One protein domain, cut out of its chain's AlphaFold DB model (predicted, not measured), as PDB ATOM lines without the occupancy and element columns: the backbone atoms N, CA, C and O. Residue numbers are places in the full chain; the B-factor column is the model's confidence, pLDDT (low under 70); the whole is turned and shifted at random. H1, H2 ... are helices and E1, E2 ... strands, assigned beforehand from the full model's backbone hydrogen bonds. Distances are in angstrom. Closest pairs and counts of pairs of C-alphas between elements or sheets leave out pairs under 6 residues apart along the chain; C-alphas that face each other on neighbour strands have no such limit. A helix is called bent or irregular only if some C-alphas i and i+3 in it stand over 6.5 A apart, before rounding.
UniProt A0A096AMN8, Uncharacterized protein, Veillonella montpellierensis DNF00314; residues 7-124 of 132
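What this domain is: This is residues 7 to 124 of the 132 residues of an uncharacterized protein of Veillonella montpellierensis DNF00314 (UniProt A0A096AMN8). Three helices, H1, H2 and H3, cross one another steeply in a helical body, and the shorter H4 comes up to the last residues of H2. From the end of H3 the backbone runs out into a small two-stranded hairpin, E1 and E2, an arm whose residues 90 to 95 stick out; residues 98 to 110 then fold back to H4. The printed part has 118 residues, in the order H1 H2 H3 E1 E2 H4, mostly helix, with one antiparallel sheet, E1 - E2. It is loose, with a radius of gyration of the C-alphas of 17.0 A, and flat, spanning 59 by 34 by 18 A.

Where its parts are: Find C-alpha 9 at (-16.385, -36.683, 15.270); from there H1 runs 27.0 A to residue 27. H2, residues 37 to 54, is 26.4 A long. H3, residues 63 to 83, is 30.1 A long, with a kink of 25 degrees near residue 77. E1 is residues 88 to 91 and E2 residues 94 to 97. H4, residues 111 to 121, ends at C-alpha 121 at (-29.678, -28.666, 19.215). H3 and H4 are only just irregular: C-alphas 79 and 82 are 6.52 A apart, and C-alphas 116 and 119 6.9 A.

How they stand to each other: Begin at the hub, H2: its residues 39 to 47 touch H1, closest at the C-alphas of Val 13 and Ala 43, 5.3 A, a steep tilt of 50 degrees, opposite ways. Its residues 38 to 46 touch H3, closest at C-alphas 39 and 71, 5.9 A. H2 and H4 only just touch, with 3 pairs of C-alphas within 8 A, the closest being 54 and 121, 6.8 A. H3 touches H1 with residues 64 to 72 alone, closest at the C-alphas of Ala 20 and Ala 68, 4.4 A. H1 and H4 are apart. In the hairpin, N 89 and O 96 are 2.9 A apart, within hydrogen-bond range. Every O i to N i+4 pair is within range in H1 and H2, 15 of 17 in H3 and 4 of 7 in H4.

The domain as a whole: The C-alphas of Ile 7 and Asp 93, the two farthest apart, are 59.3 A apart. The printed part has no cut. The link from E2 to H4 is long. Look for pLDDT under 70 at residues 27 to 37, 77 to 87 and 99 to 112.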
ATOM      1  N   ILE A   7     -19.655 -32.574   9.806       89.44
ATOM      2  CA  ILE A   7     -18.255 -32.992   9.922       89.44
ATOM      3  C   ILE A   7     -18.172 -34.250  10.788       89.44
ATOM      4  O   ILE A   7     -19.113 -34.550  11.534       89.44
ATOM      5  N   SER A   8     -17.071 -34.993  10.670       91.19
ATOM      6  CA  SER A   8     -16.855 -36.194  11.484       91.19
ATOM      7  C   SER A   8     -16.607 -35.841  12.958       91.19
ATOM      8  O   SER A   8     -16.331 -34.689  13.296       91.19
ATOM      9  N   TYR A   9     -16.700 -36.838  13.845       88.56
ATOM     10  CA  TYR A   9     -16.385 -36.683  15.270       88.56
ATOM     11  C   TYR A   9     -14.981 -36.099  15.484       88.56
ATOM     12  O   TYR A   9     -14.822 -35.073  16.142       88.56
ATOM     13  N   GLU A  10     -13.972 -36.714  14.868       88.81
ATOM     14  CA  GLU A  10     -12.566 -36.319  15.008       88.81
ATOM     15  C   GLU A  10     -12.337 -34.893  14.495       88.81
ATOM     16  O   GLU A  10     -11.696 -34.072  15.156       88.81
ATOM     17  N   GLU A  11     -12.939 -34.558  13.350       90.44
ATOM     18  CA  GLU A  11     -12.890 -33.207  12.795       90.44
ATOM     19  C   GLU A  11     -13.585 -32.189  13.705       90.44
ATOM     20  O   GLU A  11     -13.104 -31.062  13.839       90.44
ATOM     21  N   ALA A  12     -14.703 -32.559  14.335       88.75
ATOM     22  CA  ALA A  12     -15.452 -31.687  15.232       88.75
ATOM     23  C   ALA A  12     -14.663 -31.353  16.495       88.75
ATOM     24  O   ALA A  12     -14.540 -30.173  16.833       88.75
ATOM     25  N   VAL A  13     -14.093 -32.367  17.148       89.25
ATOM     26  CA  VAL A  13     -13.259 -32.196  18.342       89.25
ATOM     27  C   VAL A  13     -12.078 -31.281  18.032       89.25
ATOM     28  O   VAL A  13     -11.873 -30.279  18.722       89.25
ATOM     29  N   GLN A  14     -11.364 -31.550  16.933       90.31
ATOM     30  CA  GLN A  14     -10.228 -30.733  16.513       90.31
ATOM     31  C   GLN A  14     -10.650 -29.288  16.206       90.31
ATOM     32  O   GLN A  14     -10.029 -28.334  16.681       90.31
ATOM     33  N   CYS A  15     -11.747 -29.102  15.464       90.06
ATOM     34  CA  CYS A  15     -12.257 -27.777  15.118       90.06
ATOM     35  C   CYS A  15     -12.676 -26.968  16.351       90.06
ATOM     36  O   CYS A  15     -12.422 -25.760  16.396       90.06
ATOM     37  N   ILE A  16     -13.322 -27.598  17.337       89.00
ATOM     38  CA  ILE A  16     -13.729 -26.945  18.586       89.00
ATOM     39  C   ILE A  16     -12.492 -26.552  19.386       89.00
ATOM     40  O   ILE A  16     -12.365 -25.384  19.755       89.00
ATOM     41  N   ALA A  17     -11.552 -27.479  19.581       87.31
ATOM     42  CA  ALA A  17     -10.326 -27.220  20.323       87.31
ATOM     43  C   ALA A  17      -9.514 -26.075  19.696       87.31
ATOM     44  O   ALA A  17      -9.108 -25.144  20.388       87.31
ATOM     45  N   ASP A  18      -9.322 -26.081  18.376       88.81
ATOM     46  CA  ASP A  18      -8.546 -25.043  17.690       88.81
ATOM     47  C   ASP A  18      -9.265 -23.693  17.646       88.81
ATOM     48  O   ASP A  18      -8.627 -22.636  17.673       88.81
ATOM     49  N   THR A  19     -10.598 -23.695  17.594       88.31
ATOM     50  CA  THR A  19     -11.388 -22.460  17.689       88.31
ATOM     51  C   THR A  19     -11.342 -21.886  19.103       88.31
ATOM     52  O   THR A  19     -11.116 -20.687  19.248       88.31
ATOM     53  N   ALA A  20     -11.456 -22.724  20.136       85.31
ATOM     54  CA  ALA A  20     -11.344 -22.312  21.534       85.31
ATOM     55  C   ALA A  20      -9.953 -21.739  21.843       85.31
ATOM     56  O   ALA A  20      -9.847 -20.661  22.424       85.31
ATOM     57  N   LYS A  21      -8.884 -22.391  21.367       84.06
ATOM     58  CA  LYS A  21      -7.504 -21.881  21.476       84.06
ATOM     59  C   LYS A  21      -7.347 -20.513  20.814       84.06
ATOM     60  O   LYS A  21      -6.744 -19.619  21.401       84.06
ATOM     61  N   ARG A  22      -7.908 -20.326  19.611       84.00
ATOM     62  CA  ARG A  22      -7.899 -19.023  18.923       84.00
ATOM     63  C   ARG A  22      -8.654 -17.955  19.709       84.00
ATOM     64  O   ARG A  22      -8.160 -16.840  19.811       84.00
ATOM     65  N   MET A  23      -9.819 -18.284  20.263       82.75
ATOM     66  CA  MET A  23     -10.598 -17.354  21.086       82.75
ATOM     67  C   MET A  23      -9.848 -16.961  22.362       82.75
ATOM     68  O   MET A  23      -9.781 -15.778  22.678       82.75
ATOM     69  N   LEU A  24      -9.231 -17.921  23.056       78.19
ATOM     70  CA  LEU A  24      -8.396 -17.656  24.231       78.19
ATOM     71  C   LEU A  24      -7.199 -16.766  23.895       78.19
ATOM     72  O   LEU A  24      -6.967 -15.791  24.595       78.19
ATOM     73  N   PHE A  25      -6.498 -17.042  22.792       76.19
ATOM     74  CA  PHE A  25      -5.377 -16.217  22.336       76.19
ATOM     75  C   PHE A  25      -5.787 -14.770  22.010       76.19
ATOM     76  O   PHE A  25      -5.007 -13.847  22.222       76.19
ATOM     77  N   MET A  26      -7.005 -14.551  21.501       74.06
ATOM     78  CA  MET A  26      -7.527 -13.199  21.258       74.06
ATOM     79  C   MET A  26      -7.939 -12.468  22.543       74.06
ATOM     80  O   MET A  26      -7.957 -11.241  22.553       74.06
ATOM     81  N   LEU A  27      -8.321 -13.203  23.591       69.12
ATOM     82  CA  LEU A  27      -8.840 -12.647  24.844       69.12
ATOM     83  C   LEU A  27      -7.741 -12.392  25.882       69.12
ATOM     84  O   LEU A  27      -7.852 -11.425  26.628       69.12
ATOM     85  N   ASP A  28      -6.701 -13.225  25.917       62.19
ATOM     86  CA  ASP A  28      -5.593 -13.129  26.867       62.19
ATOM     87  C   ASP A  28      -4.245 -13.240  26.142       62.19
ATOM     88  O   ASP A  28      -3.865 -14.296  25.636       62.19
ATOM     89  N   THR A  29      -3.468 -12.151  26.153       52.91
ATOM     90  CA  THR A  29      -2.085 -12.112  25.629       52.91
ATOM     91  C   THR A  29      -1.105 -12.966  26.449       52.91
ATOM     92  O   THR A  29       0.050 -13.135  26.062       52.91
ATOM     93  N   THR A  30      -1.543 -13.498  27.594       52.41
ATOM     94  CA  THR A  30      -0.729 -14.236  28.565       52.41
ATOM     95  C   THR A  30      -1.421 -15.542  28.943       52.41
ATOM     96  O   THR A  30      -2.109 -15.604  29.956       52.41
ATOM     97  N   MET A  31      -1.260 -16.603  28.151       54.72
ATOM     98  CA  MET A  31      -1.685 -17.937  28.584       54.72
ATOM     99  C   MET A  31      -0.572 -18.965  28.413       54.72
ATOM    100  O   MET A  31      -0.117 -19.267  27.310       54.72
ATOM    101  N   ASP A  32      -0.159 -19.504  29.560       51.12
ATOM    102  CA  ASP A  32       0.747 -20.633  29.703       51.12
ATOM    103  C   ASP A  32       0.177 -21.894  29.043       51.12
ATOM    104  O   ASP A  32      -1.014 -22.202  29.132       51.12
ATOM    105  N   LYS A  33       1.072 -22.697  28.456       52.81
ATOM    106  CA  LYS A  33       0.788 -23.982  27.784       52.81
ATOM    107  C   LYS A  33       0.014 -25.012  28.635       52.81
ATOM    108  O   LYS A  33      -0.384 -26.044  28.107       52.81
ATOM    109  N   LYS A  34      -0.206 -24.761  29.930       52.56
ATOM    110  CA  LYS A  34      -0.899 -25.668  30.860       52.56
ATOM    111  C   LYS A  34      -2.431 -25.680  30.724       52.56
ATOM    112  O   LYS A  34      -3.044 -26.626  31.198       52.56
ATOM    113  N   ASN A  35      -3.045 -24.708  30.043       57.12
ATOM    114  CA  ASN A  35      -4.513 -24.624  29.897       57.12
ATOM    115  C   ASN A  35      -5.097 -25.411  28.702       57.12
ATOM    116  O   ASN A  35      -6.284 -25.303  28.413       57.12
ATOM    117  N   LEU A  36      -4.282 -26.194  27.985       59.75
ATOM    118  CA  LEU A  36      -4.679 -26.854  26.730       59.75
ATOM    119  C   LEU A  36      -5.335 -28.233  26.912       59.75
ATOM    120  O   LEU A  36      -6.275 -28.549  26.187       59.75
ATOM    121  N   GLU A  37      -4.880 -29.023  27.884       64.75
ATOM    122  CA  GLU A  37      -5.432 -30.351  28.201       64.75
ATOM    123  C   GLU A  37      -6.940 -30.342  28.541       64.75
ATOM    124  O   GLU A  37      -7.685 -31.124  27.946       64.75
ATOM    125  N   PRO A  38      -7.456 -29.443  29.413       72.81
ATOM    126  CA  PRO A  38      -8.878 -29.462  29.773       72.81
ATOM    127  C   PRO A  38      -9.821 -29.112  28.609       72.81
ATOM    128  O   PRO A  38     -10.984 -29.509  28.632       72.81
ATOM    129  N   ILE A  39      -9.343 -28.399  27.583       78.19
ATOM    130  CA  ILE A  39     -10.162 -27.967  26.437       78.19
ATOM    131  C   ILE A  39     -10.440 -29.129  25.486       78.19
ATOM    132  O   ILE A  39     -11.561 -29.260  24.995       78.19
ATOM    133  N   SER A  40      -9.441 -29.971  25.220       81.44
ATOM    134  CA  SER A  40      -9.603 -31.130  24.335       81.44
ATOM    135  C   SER A  40     -10.579 -32.138  24.939       81.44
ATOM    136  O   SER A  40     -11.530 -32.541  24.275       81.44
ATOM    137  N   PHE A  41     -10.420 -32.447  26.231       81.75
ATOM    138  CA  PHE A  41     -11.330 -33.341  26.950       81.75
ATOM    139  C   PHE A  41     -12.765 -32.793  27.002       81.75
ATOM    140  O   PHE A  41     -13.735 -33.528  26.810       81.75
ATOM    141  N   PHE A  42     -12.913 -31.478  27.202       83.88
ATOM    142  CA  PHE A  42     -14.214 -30.816  27.124       83.88
ATOM    143  C   PHE A  42     -14.847 -30.965  25.735       83.88
ATOM    144  O   PHE A  42     -16.032 -31.276  25.629       83.88
ATOM    145  N   ALA A  43     -14.068 -30.754  24.672       86.31
ATOM    146  CA  ALA A  43     -14.551 -30.843  23.299       86.31
ATOM    147  C   ALA A  43     -15.021 -32.261  22.943       86.31
ATOM    148  O   ALA A  43     -16.086 -32.404  22.347       86.31
ATOM    149  N   GLU A  44     -14.277 -33.296  23.342       87.38
ATOM    150  CA  GLU A  44     -14.671 -34.700  23.158       87.38
ATOM    151  C   GLU A  44     -16.023 -34.989  23.806       87.38
ATOM    152  O   GLU A  44     -16.967 -35.412  23.133       87.38
ATOM    153  N   LYS A  45     -16.145 -34.676  25.101       86.69
ATOM    154  CA  LYS A  45     -17.383 -34.889  25.851       86.69
ATOM    155  C   LYS A  45     -18.558 -34.132  25.229       86.69
ATOM    156  O   LYS A  45     -19.612 -34.708  24.987       86.69
ATOM    157  N   PHE A  46     -18.353 -32.857  24.910       86.38
ATOM    158  CA  PHE A  46     -19.376 -32.002  24.317       86.38
ATOM    159  C   PHE A  46     -19.916 -32.554  22.994       86.38
ATOM    160  O   PHE A  46     -21.126 -32.536  22.755       86.38
ATOM    161  N   VAL A  47     -19.027 -33.034  22.118       88.81
ATOM    162  CA  VAL A  47     -19.426 -33.607  20.830       88.81
ATOM    163  C   VAL A  47     -20.223 -34.890  21.048       88.81
ATOM    164  O   VAL A  47     -21.269 -35.041  20.417       88.81
ATOM    165  N   LEU A  48     -19.791 -35.767  21.962       87.75
ATOM    166  CA  LEU A  48     -20.524 -36.991  22.303       87.75
ATOM    167  C   LEU A  48     -21.931 -36.684  22.829       87.75
ATOM    168  O   LEU A  48     -22.900 -37.229  22.303       87.75
ATOM    169  N   ASP A  49     -22.059 -35.752  23.776       86.31
ATOM    170  CA  ASP A  49     -23.350 -35.361  24.353       86.31
ATOM    171  C   ASP A  49     -24.288 -34.768  23.283       86.31
ATOM    172  O   ASP A  49     -25.487 -35.058  23.240       86.31
ATOM    173  N   CYS A  50     -23.748 -33.972  22.353       86.56
ATOM    174  CA  CYS A  50     -24.517 -33.438  21.228       86.56
ATOM    175  C   CYS A  50     -24.966 -34.533  20.249       86.56
ATOM    176  O   CYS A  50     -26.090 -34.479  19.742       86.56
ATOM    177  N   MET A  51     -24.090 -35.493  19.942       86.19
ATOM    178  CA  MET A  51     -24.369 -36.596  19.018       86.19
ATOM    179  C   MET A  51     -25.415 -37.554  19.584       86.19
ATOM    180  O   MET A  51     -26.348 -37.921  18.861       86.19
ATOM    181  N   ASP A  52     -25.305 -37.881  20.873       86.06
ATOM    182  CA  ASP A  52     -26.282 -38.690  21.596       86.06
ATOM    183  C   ASP A  52     -27.647 -37.992  21.624       86.06
ATOM    184  O   ASP A  52     -28.640 -38.555  21.161       86.06
ATOM    185  N   TYR A  53     -27.687 -36.710  22.006       85.00
ATOM    186  CA  TYR A  53     -28.923 -35.924  22.035       85.00
ATOM    187  C   TYR A  53     -29.596 -35.797  20.658       85.00
ATOM    188  O   TYR A  53     -30.824 -35.861  20.528       85.00
ATOM    189  N   CYS A  54     -28.802 -35.588  19.606       83.62
ATOM    190  CA  CYS A  54     -29.321 -35.432  18.248       83.62
ATOM    191  C   CYS A  54     -29.637 -36.770  17.562       83.62
ATOM    192  O   CYS A  54     -30.247 -36.748  16.485       83.62
ATOM    193  N   HIS A  55     -29.219 -37.896  18.153       83.44
ATOM    194  CA  HIS A  55     -29.240 -39.238  17.567       83.44
ATOM    195  C   HIS A  55     -28.619 -39.262  16.156       83.44
ATOM    196  O   HIS A  55     -29.209 -39.755  15.187       83.44
ATOM    197  N   ARG A  56     -27.436 -38.650  16.008       80.44
ATOM    198  CA  ARG A  56     -26.693 -38.571  14.738       80.44
ATOM    199  C   ARG A  56     -25.248 -39.028  14.906       80.44
ATOM    200  O   ARG A  56     -24.654 -38.850  15.958       80.44
ATOM    201  N   THR A  57     -24.683 -39.542  13.816       84.12
ATOM    202  CA  THR A  57     -23.262 -39.899  13.687       84.12
ATOM    203  C   THR A  57     -22.389 -38.744  13.197       84.12
ATOM    204  O   THR A  57     -21.170 -38.825  13.297       84.12
ATOM    205  N   ASP A  58     -23.004 -37.671  12.691       85.44
ATOM    206  CA  ASP A  58     -22.302 -36.528  12.109       85.44
ATOM    207  C   ASP A  58     -22.594 -35.263  12.919       85.44
ATOM    208  O   ASP A  58     -23.739 -35.016  13.323       85.44
ATOM    209  N   PHE A  59     -21.574 -34.427  13.112       85.94
ATOM    210  CA  PHE A  59     -21.666 -33.217  13.921       85.94
ATOM    211  C   PHE A  59     -21.917 -31.978  13.047       85.94
ATOM    212  O   PHE A  59     -21.225 -31.775  12.047       85.94
ATOM    213  N   PRO A  60     -22.888 -31.108  13.372       87.06
ATOM    214  CA  PRO A  60     -23.147 -29.905  12.587       87.06
ATOM    215  C   PRO A  60     -22.061 -28.845  12.825       87.06
ATOM    216  O   PRO A  60     -21.864 -28.353  13.937       87.06
ATOM    217  N   ARG A  61     -21.393 -28.405  11.753       86.19
ATOM    218  CA  ARG A  61     -20.278 -27.439  11.814       86.19
ATOM    219  C   ARG A  61     -20.658 -26.093  12.444       86.19
ATOM    220  O   ARG A  61     -19.797 -25.394  12.971       86.19
ATOM    221  N   SER A  62     -21.931 -25.714  12.403       85.44
ATOM    222  CA  SER A  62     -22.449 -24.500  13.047       85.44
ATOM    223  C   SER A  62     -22.288 -24.507  14.569       85.44
ATOM    224  O   SER A  62     -22.140 -23.439  15.157       85.44
ATOM    225  N   LEU A  63     -22.276 -25.683  15.208       85.19
ATOM    226  CA  LEU A  63     -22.122 -25.807  16.659       85.19
ATOM    227  C   LEU A  63     -20.669 -25.706  17.127       85.19
ATOM    228  O   LEU A  63     -20.442 -25.563  18.324       85.19
ATOM    229  N   VAL A  64     -19.691 -25.714  16.212       88.81
ATOM    230  CA  VAL A  64     -18.265 -25.597  16.559       88.81
ATOM    231  C   VAL A  64     -17.989 -24.320  17.351       88.81
ATOM    232  O   VAL A  64     -17.285 -24.356  18.354       88.81
ATOM    233  N   TYR A  65     -18.571 -23.192  16.932       87.19
ATOM    234  CA  TYR A  65     -18.390 -21.916  17.626       87.19
ATOM    235  C   TYR A  65     -19.038 -21.914  19.010       87.19
ATOM    236  O   TYR A  65     -18.425 -21.446  19.958       87.19
ATOM    237  N   THR A  66     -20.231 -22.496  19.144       86.56
ATOM    238  CA  THR A  66     -20.903 -22.616  20.447       86.56
ATOM    239  C   THR A  66     -20.124 -23.529  21.396       86.56
ATOM    240  O   THR A  66     -19.936 -23.180  22.556       86.56
ATOM    241  N   GLY A  67     -19.609 -24.661  20.907       85.50
ATOM    242  CA  GLY A  67     -18.739 -25.537  21.694       85.50
ATOM    243  C   GLY A  67     -17.444 -24.840  22.113       85.50
ATOM    244  O   GLY A  67     -17.012 -24.981  23.253       85.50
ATOM    245  N   ALA A  68     -16.857 -24.028  21.228       86.50
ATOM    246  CA  ALA A  68     -15.663 -23.252  21.541       86.50
ATOM    247  C   ALA A  68     -15.928 -22.179  22.609       86.50
ATOM    248  O   ALA A  68     -15.156 -22.074  23.556       86.50
ATOM    249  N   GLU A  69     -17.025 -21.426  22.508       84.56
ATOM    250  CA  GLU A  69     -17.428 -20.437  23.518       84.56
ATOM    251  C   GLU A  69     -17.604 -21.076  24.901       84.56
ATOM    252  O   GLU A  69     -17.089 -20.557  25.894       84.56
ATOM    253  N   LEU A  70     -18.272 -22.231  24.960       83.44
ATOM    254  CA  LEU A  70     -18.454 -22.982  26.201       83.44
ATOM    255  C   LEU A  70     -17.127 -23.524  26.748       83.44
ATOM    256  O   LEU A  70     -16.907 -23.462  27.952       83.44
ATOM    257  N   ALA A  71     -16.215 -23.980  25.887       83.00
ATOM    258  CA  ALA A  71     -14.887 -24.428  26.302       83.00
ATOM    259  C   ALA A  71     -14.040 -23.278  26.878       83.00
ATOM    260  O   ALA A  71     -13.326 -23.457  27.867       83.00
ATOM    261  N   VAL A  72     -14.133 -22.077  26.295       81.19
ATOM    262  CA  VAL A  72     -13.467 -20.878  26.826       81.19
ATOM    263  C   VAL A  72     -14.069 -20.470  28.165       81.19
ATOM    264  O   VAL A  72     -13.320 -20.180  29.099       81.19
ATOM    265  N   LYS A  73     -15.404 -20.478  28.283       79.44
ATOM    266  CA  LYS A  73     -16.096 -20.229  29.553       79.44
ATOM    267  C   LYS A  73     -15.640 -21.231  30.616       79.44
ATOM    268  O   LYS A  73     -15.196 -20.814  31.674       79.44
ATOM    269  N   TYR A  74     -15.619 -22.520  30.288       76.62
ATOM    270  CA  TYR A  74     -15.146 -23.583  31.172       76.62
ATOM    271  C   TYR A  74     -13.699 -23.364  31.645       76.62
ATOM    272  O   TYR A  74     -13.395 -23.506  32.830       76.62
ATOM    273  N   SER A  75     -12.799 -22.965  30.741       76.38
ATOM    274  CA  SER A  75     -11.412 -22.652  31.098       76.38
ATOM    275  C   SER A  75     -11.316 -21.460  32.057       76.38
ATOM    276  O   SER A  75     -10.539 -21.514  33.013       76.38
ATOM    277  N   LYS A  76     -12.121 -20.410  31.846       73.25
ATOM    278  CA  LYS A  76     -12.188 -19.248  32.746       73.25
ATOM    279  C   LYS A  76     -12.795 -19.604  34.099       73.25
ATOM    280  O   LYS A  76     -12.238 -19.222  35.126       73.25
ATOM    281  N   ASP A  77     -13.871 -20.381  34.103       68.62
ATOM    282  CA  ASP A  77     -14.558 -20.816  35.315       68.62
ATOM    283  C   ASP A  77     -13.617 -21.667  36.182       68.62
ATOM    284  O   ASP A  77     -13.491 -21.412  37.378       68.62
ATOM    285  N   THR A  78     -12.844 -22.574  35.571       66.69
ATOM    286  CA  THR A  78     -11.820 -23.384  36.263       66.69
ATOM    287  C   THR A  78     -10.735 -22.515  36.910       66.69
ATOM    288  O   THR A  78     -10.306 -22.787  38.030       66.69
ATOM    289  N   LEU A  79     -10.306 -21.440  36.240       60.97
ATOM    290  CA  LEU A  79      -9.335 -20.490  36.794       60.97
ATOM    291  C   LEU A  79      -9.937 -19.691  37.970       60.97
ATOM    292  O   LEU A  79      -9.287 -19.462  38.994       60.97
ATOM    293  N   SER A  80     -11.208 -19.306  37.830       55.44
ATOM    294  CA  SER A  80     -11.962 -18.516  38.807       55.44
ATOM    295  C   SER A  80     -12.516 -19.316  39.988       55.44
ATOM    296  O   SER A  80     -12.919 -18.708  40.971       55.44
ATOM    297  N   GLN A  81     -12.490 -20.657  39.968       53.31
ATOM    298  CA  GLN A  81     -12.851 -21.479  41.136       53.31
ATOM    299  C   GLN A  81     -11.958 -21.200  42.361       53.31
ATOM    300  O   GLN A  81     -12.354 -21.491  43.486       53.31
ATOM    301  N   SER A  82     -10.794 -20.565  42.171       49.03
ATOM    302  CA  SER A  82      -9.988 -20.001  43.266       49.03
ATOM    303  C   SER A  82     -10.626 -18.774  43.951       49.03
ATOM    304  O   SER A  82     -10.252 -18.431  45.069       49.03
ATOM    305  N   GLN A  83     -11.605 -18.135  43.308       51.44
ATOM    306  CA  GLN A  83     -12.348 -16.944  43.734       51.44
ATOM    307  C   GLN A  83     -13.870 -17.159  43.627       51.44
ATOM    308  O   GLN A  83     -14.611 -16.264  43.219       51.44
ATOM    309  N   GLY A  84     -14.346 -18.366  43.949       57.28
ATOM    310  CA  GLY A  84     -15.775 -18.678  43.906       57.28
ATOM    311  C   GLY A  84     -16.621 -17.709  44.755       57.28
ATOM    312  O   GLY A  84     -16.120 -17.141  45.732       57.28
ATOM    313  N   PRO A  85     -17.905 -17.504  44.403       57.12
ATOM    314  CA  PRO A  85     -18.805 -16.638  45.162       57.12
ATOM    315  C   PRO A  85     -18.848 -17.062  46.636       57.12
ATOM    316  O   PRO A  85     -18.878 -18.254  46.945       57.12
ATOM    317  N   LEU A  86     -18.828 -16.078  47.542       61.16
ATOM    318  CA  LEU A  86     -18.827 -16.299  48.991       61.16
ATOM    319  C   LEU A  86     -19.989 -17.229  49.373       61.16
ATOM    320  O   LEU A  86     -21.153 -16.849  49.283       61.16
ATOM    321  N   LYS A  87     -19.669 -18.463  49.784       68.81
ATOM    322  CA  LYS A  87     -20.666 -19.467  50.200       68.81
ATOM    323  C   LYS A  87     -21.312 -19.086  51.531       68.81
ATOM    324  O   LYS A  87     -22.507 -19.291  51.735       68.81
ATOM    325  N   SER A  88     -20.526 -18.479  52.412       72.31
ATOM    326  CA  SER A  88     -20.986 -18.010  53.709       72.31
ATOM    327  C   SER A  88     -20.106 -16.883  54.239       72.31
ATOM    328  O   SER A  88     -18.894 -16.885  54.019       72.31
ATOM    329  N   LEU A  89     -20.705 -15.952  54.975       78.56
ATOM    330  CA  LEU A  89     -20.007 -14.924  55.743       78.56
ATOM    331  C   LEU A  89     -20.487 -15.013  57.187       78.56
ATOM    332  O   LEU A  89     -21.684 -14.897  57.447       78.56
ATOM    333  N   LYS A  90     -19.550 -15.216  58.114       81.25
ATOM    334  CA  LYS A  90     -19.835 -15.230  59.548       81.25
ATOM    335  C   LYS A  90     -19.203 -14.016  60.212       81.25
ATOM    336  O   LYS A  90     -17.988 -13.847  60.146       81.25
ATOM    337  N   GLU A  91     -20.026 -13.210  60.872       79.56
ATOM    338  CA  GLU A  91     -19.586 -12.095  61.706       79.56
ATOM    339  C   GLU A  91     -20.253 -12.212  63.082       79.56
ATOM    340  O   GLU A  91     -21.477 -12.147  63.209       79.56
ATOM    341  N   ASN A  92     -19.438 -12.413  64.122       85.19
ATOM    342  CA  ASN A  92     -19.885 -12.691  65.492       85.19
ATOM    343  C   ASN A  92     -20.869 -13.888  65.556       85.19
ATOM    344  O   ASN A  92     -20.487 -15.007  65.200       85.19
ATOM    345  N   ASP A  93     -22.116 -13.653  65.984       84.62
ATOM    346  CA  ASP A  93     -23.188 -14.657  66.118       84.62
ATOM    347  C   ASP A  93     -24.103 -14.769  64.882       84.62
ATOM    348  O   ASP A  93     -25.087 -15.509  64.906       84.62
ATOM    349  N   VAL A  94     -23.803 -14.055  63.791       72.00
ATOM    350  CA  VAL A  94     -24.627 -14.065  62.573       72.00
ATOM    351  C   VAL A  94     -23.888 -14.760  61.435       72.00
ATOM    352  O   VAL A  94     -22.750 -14.420  61.110       72.00
ATOM    353  N   GLU A  95     -24.554 -15.732  60.815       83.44
ATOM    354  CA  GLU A  95     -24.080 -16.439  59.627       83.44
ATOM    355  C   GLU A  95     -25.023 -16.153  58.455       83.44
ATOM    356  O   GLU A  95     -26.213 -16.464  58.500       83.44
ATOM    357  N   PHE A  96     -24.482 -15.547  57.399       79.38
ATOM    358  CA  PHE A  96     -25.166 -15.390  56.123       79.38
ATOM    359  C   PHE A  96     -24.723 -16.513  55.200       79.38
ATOM    360  O   PHE A  96     -23.543 -16.612  54.874       79.38
ATOM    361  N   THR A  97     -25.665 -17.343  54.762       76.88
ATOM    362  CA  THR A  97     -25.426 -18.375  53.750       76.88
ATOM    363  C   THR A  97     -26.080 -17.929  52.451       76.88
ATOM    364  O   THR A  97     -27.294 -17.723  52.400       76.88
ATOM    365  N   TRP A  98     -25.291 -17.756  51.393       77.44
ATOM    366  CA  TRP A  98     -25.847 -17.464  50.075       77.44
ATOM    367  C   TRP A  98     -26.252 -18.767  49.393       77.44
ATOM    368  O   TRP A  98     -25.553 -19.775  49.500       77.44
ATOM    369  N   ALA A  99     -27.365 -18.740  48.656       63.69
ATOM    370  CA  ALA A  99     -27.788 -19.835  47.785       63.69
ATOM    371  C   ALA A  99     -26.878 -19.900  46.546       63.69
ATOM    372  O   ALA A  99     -27.297 -19.636  45.420       63.69
ATOM    373  N   VAL A 100     -25.599 -20.194  46.770       62.72
ATOM    374  CA  VAL A 100     -24.654 -20.498  45.707       62.72
ATOM    375  C   VAL A 100     -25.014 -21.893  45.217       62.72
ATOM    376  O   VAL A 100     -24.780 -22.879  45.910       62.72
ATOM    377  N   SER A 101     -25.631 -21.976  44.041       56.91
ATOM    378  CA  SER A 101     -25.767 -23.240  43.326       56.91
ATOM    379  C   SER A 101     -24.365 -23.795  43.096       56.91
ATOM    380  O   SER A 101     -23.560 -23.141  42.430       56.91
ATOM    381  N   ASP A 102     -24.064 -24.948  43.703       50.50
ATOM    382  CA  ASP A 102     -22.776 -25.623  43.565       50.50
ATOM    383  C   ASP A 102     -22.463 -25.753  42.064       50.50
ATOM    384  O   ASP A 102     -23.184 -26.417  41.316       50.50
ATOM    385  N   MET A 103     -21.424 -25.053  41.595       51.66
ATOM    386  CA  MET A 103     -20.949 -25.237  40.227       51.66
ATOM    387  C   MET A 103     -20.488 -26.685  40.085       51.66
ATOM    388  O   MET A 103     -19.770 -27.194  40.951       51.66
ATOM    389  N   SER A 104     -20.926 -27.348  39.013       43.12
ATOM    390  CA  SER A 104     -20.629 -28.758  38.775       43.12
ATOM    391  C   SER A 104     -19.132 -29.056  38.914       43.12
ATOM    392  O   SER A 104     -18.297 -28.232  38.524       43.12
ATOM    393  N   PRO A 105     -18.778 -30.240  39.448       46.47
ATOM    394  CA  PRO A 105     -17.392 -30.660  39.518       46.47
ATOM    395  C   PRO A 105     -16.754 -30.629  38.125       46.47
ATOM    396  O   PRO A 105     -17.391 -30.918  37.107       46.47
ATOM    397  N   ILE A 106     -15.477 -30.252  38.128       43.38
ATOM    398  CA  ILE A 106     -14.554 -30.218  36.991       43.38
ATOM    399  C   ILE A 106     -14.815 -31.415  36.060       43.38
ATOM    400  O   ILE A 106     -14.837 -32.563  36.501       43.38
ATOM    401  N   GLY A 107     -15.017 -31.146  34.769       45.16
ATOM    402  CA  GLY A 107     -15.265 -32.162  33.737       45.16
ATOM    403  C   GLY A 107     -16.740 -32.411  33.400       45.16
ATOM    404  O   GLY A 107     -17.039 -33.156  32.461       45.16
ATOM    405  N   CYS A 108     -17.681 -31.769  34.094       49.69
ATOM    406  CA  CYS A 108     -19.054 -31.635  33.619       49.69
ATOM    407  C   CYS A 108     -19.277 -30.236  33.051       49.69
ATOM    408  O   CYS A 108     -19.168 -29.254  33.779       49.69
ATOM    409  N   ILE A 109     -19.647 -30.150  31.764       56.78
ATOM    410  CA  ILE A 109     -20.544 -29.075  31.322       56.78
ATOM    411  C   ILE A 109     -21.616 -28.958  32.398       56.78
ATOM    412  O   ILE A 109     -22.235 -29.971  32.738       56.78
ATOM    413  N   SER A 110     -21.769 -27.777  32.999       62.66
ATOM    414  CA  SER A 110     -22.874 -27.597  33.930       62.66
ATOM    415  C   SER A 110     -24.140 -28.000  33.172       62.66
ATOM    416  O   SER A 110     -24.294 -27.652  31.996       62.66
ATOM    417  N   GLU A 111     -25.020 -28.794  33.781       63.88
ATOM    418  CA  GLU A 111     -26.252 -29.225  33.100       63.88
ATOM    419  C   GLU A 111     -27.027 -28.007  32.567       63.88
ATOM    420  O   GLU A 111     -27.620 -28.065  31.495       63.88
ATOM    421  N   GLN A 112     -26.884 -26.861  33.244       65.12
ATOM    422  CA  GLN A 112     -27.373 -25.551  32.821       65.12
ATOM    423  C   GLN A 112     -26.771 -25.058  31.493       65.12
ATOM    424  O   GLN A 112     -27.505 -24.574  30.630       65.12
ATOM    425  N   ASP A 113     -25.454 -25.172  31.298       71.81
ATOM    426  CA  ASP A 113     -24.804 -24.782  30.042       71.81
ATOM    427  C   ASP A 113     -25.272 -25.670  28.888       71.81
ATOM    428  O   ASP A 113     -25.544 -25.169  27.794       71.81
ATOM    429  N   PHE A 114     -25.440 -26.971  29.132       76.38
ATOM    430  CA  PHE A 114     -25.993 -27.878  28.129       76.38
ATOM    431  C   PHE A 114     -27.477 -27.588  27.845       76.38
ATOM    432  O   PHE A 114     -27.901 -27.541  26.690       76.38
ATOM    433  N   ASP A 115     -28.272 -27.305  28.874       77.19
ATOM    434  CA  ASP A 115     -29.678 -26.922  28.735       77.19
ATOM    435  C   ASP A 115     -29.851 -25.643  27.914       77.19
ATOM    436  O   ASP A 115     -30.764 -25.553  27.085       77.19
ATOM    437  N   SER A 116     -28.930 -24.687  28.061       78.00
ATOM    438  CA  SER A 116     -28.946 -23.438  27.295       78.00
ATOM    439  C   SER A 116     -28.844 -23.671  25.780       78.00
ATOM    440  O   SER A 116     -29.445 -22.936  24.987       78.00
ATOM    441  N   ILE A 117     -28.149 -24.735  25.358       82.75
ATOM    442  CA  ILE A 117     -27.951 -25.069  23.944       82.75
ATOM    443  C   ILE A 117     -28.965 -26.077  23.399       82.75
ATOM    444  O   ILE A 117     -29.064 -26.206  22.176       82.75
ATOM    445  N   LYS A 118     -29.775 -26.736  24.244       81.81
ATOM    446  CA  LYS A 118     -30.813 -27.692  23.800       81.81
ATOM    447  C   LYS A 118     -31.756 -27.091  22.758       81.81
ATOM    448  O   LYS A 118     -32.091 -27.744  21.772       81.81
ATOM    449  N   SER A 119     -32.132 -25.821  22.921       82.94
ATOM    450  CA  SER A 119     -32.972 -25.095  21.955       82.94
ATOM    451  C   SER A 119     -32.357 -25.050  20.546       82.94
ATOM    452  O   SER A 119     -33.060 -25.277  19.561       82.94
ATOM    453  N   LYS A 120     -31.038 -24.834  20.445       80.31
ATOM    454  CA  LYS A 120     -30.285 -24.856  19.182       80.31
ATOM    455  C   LYS A 120     -30.093 -26.284  18.666       80.31
ATOM    456  O   LYS A 120     -30.196 -26.509  17.462       80.31
ATOM    457  N   LEU A 121     -29.851 -27.248  19.558       83.06
ATOM    458  CA  LEU A 121     -29.678 -28.666  19.215       83.06
ATOM    459  C   LEU A 121     -30.948 -29.298  18.631       83.06
ATOM    460  O   LEU A 121     -30.859 -30.115  17.716       83.06
ATOM    461  N   ASN A 122     -32.131 -28.868  19.080       83.19
ATOM    462  CA  ASN A 122     -33.417 -29.336  18.551       83.19
ATOM    463  C   ASN A 122     -33.554 -29.161  17.031       83.19
ATOM    464  O   ASN A 122     -34.251 -29.944  16.392       83.19
ATOM    465  N   LEU A 123     -32.858 -28.186  16.436       81.38
ATOM    466  CA  LEU A 123     -32.845 -27.971  14.986       81.38
ATOM    467  C   LEU A 123     -32.131 -29.094  14.218       81.38
ATOM    468  O   LEU A 123     -32.407 -29.313  13.040       81.38
ATOM    469  N   TYR A 124     -31.194 -29.783  14.869       80.44
ATOM    470  CA  TYR A 124     -30.362 -30.826  14.268       80.44
ATOM    471  C   TYR A 124     -30.815 -32.236  14.646       80.44
ATOM    472  O   TYR A 124     -30.403 -33.206  14.001       80.44
TER     473      TYR A 124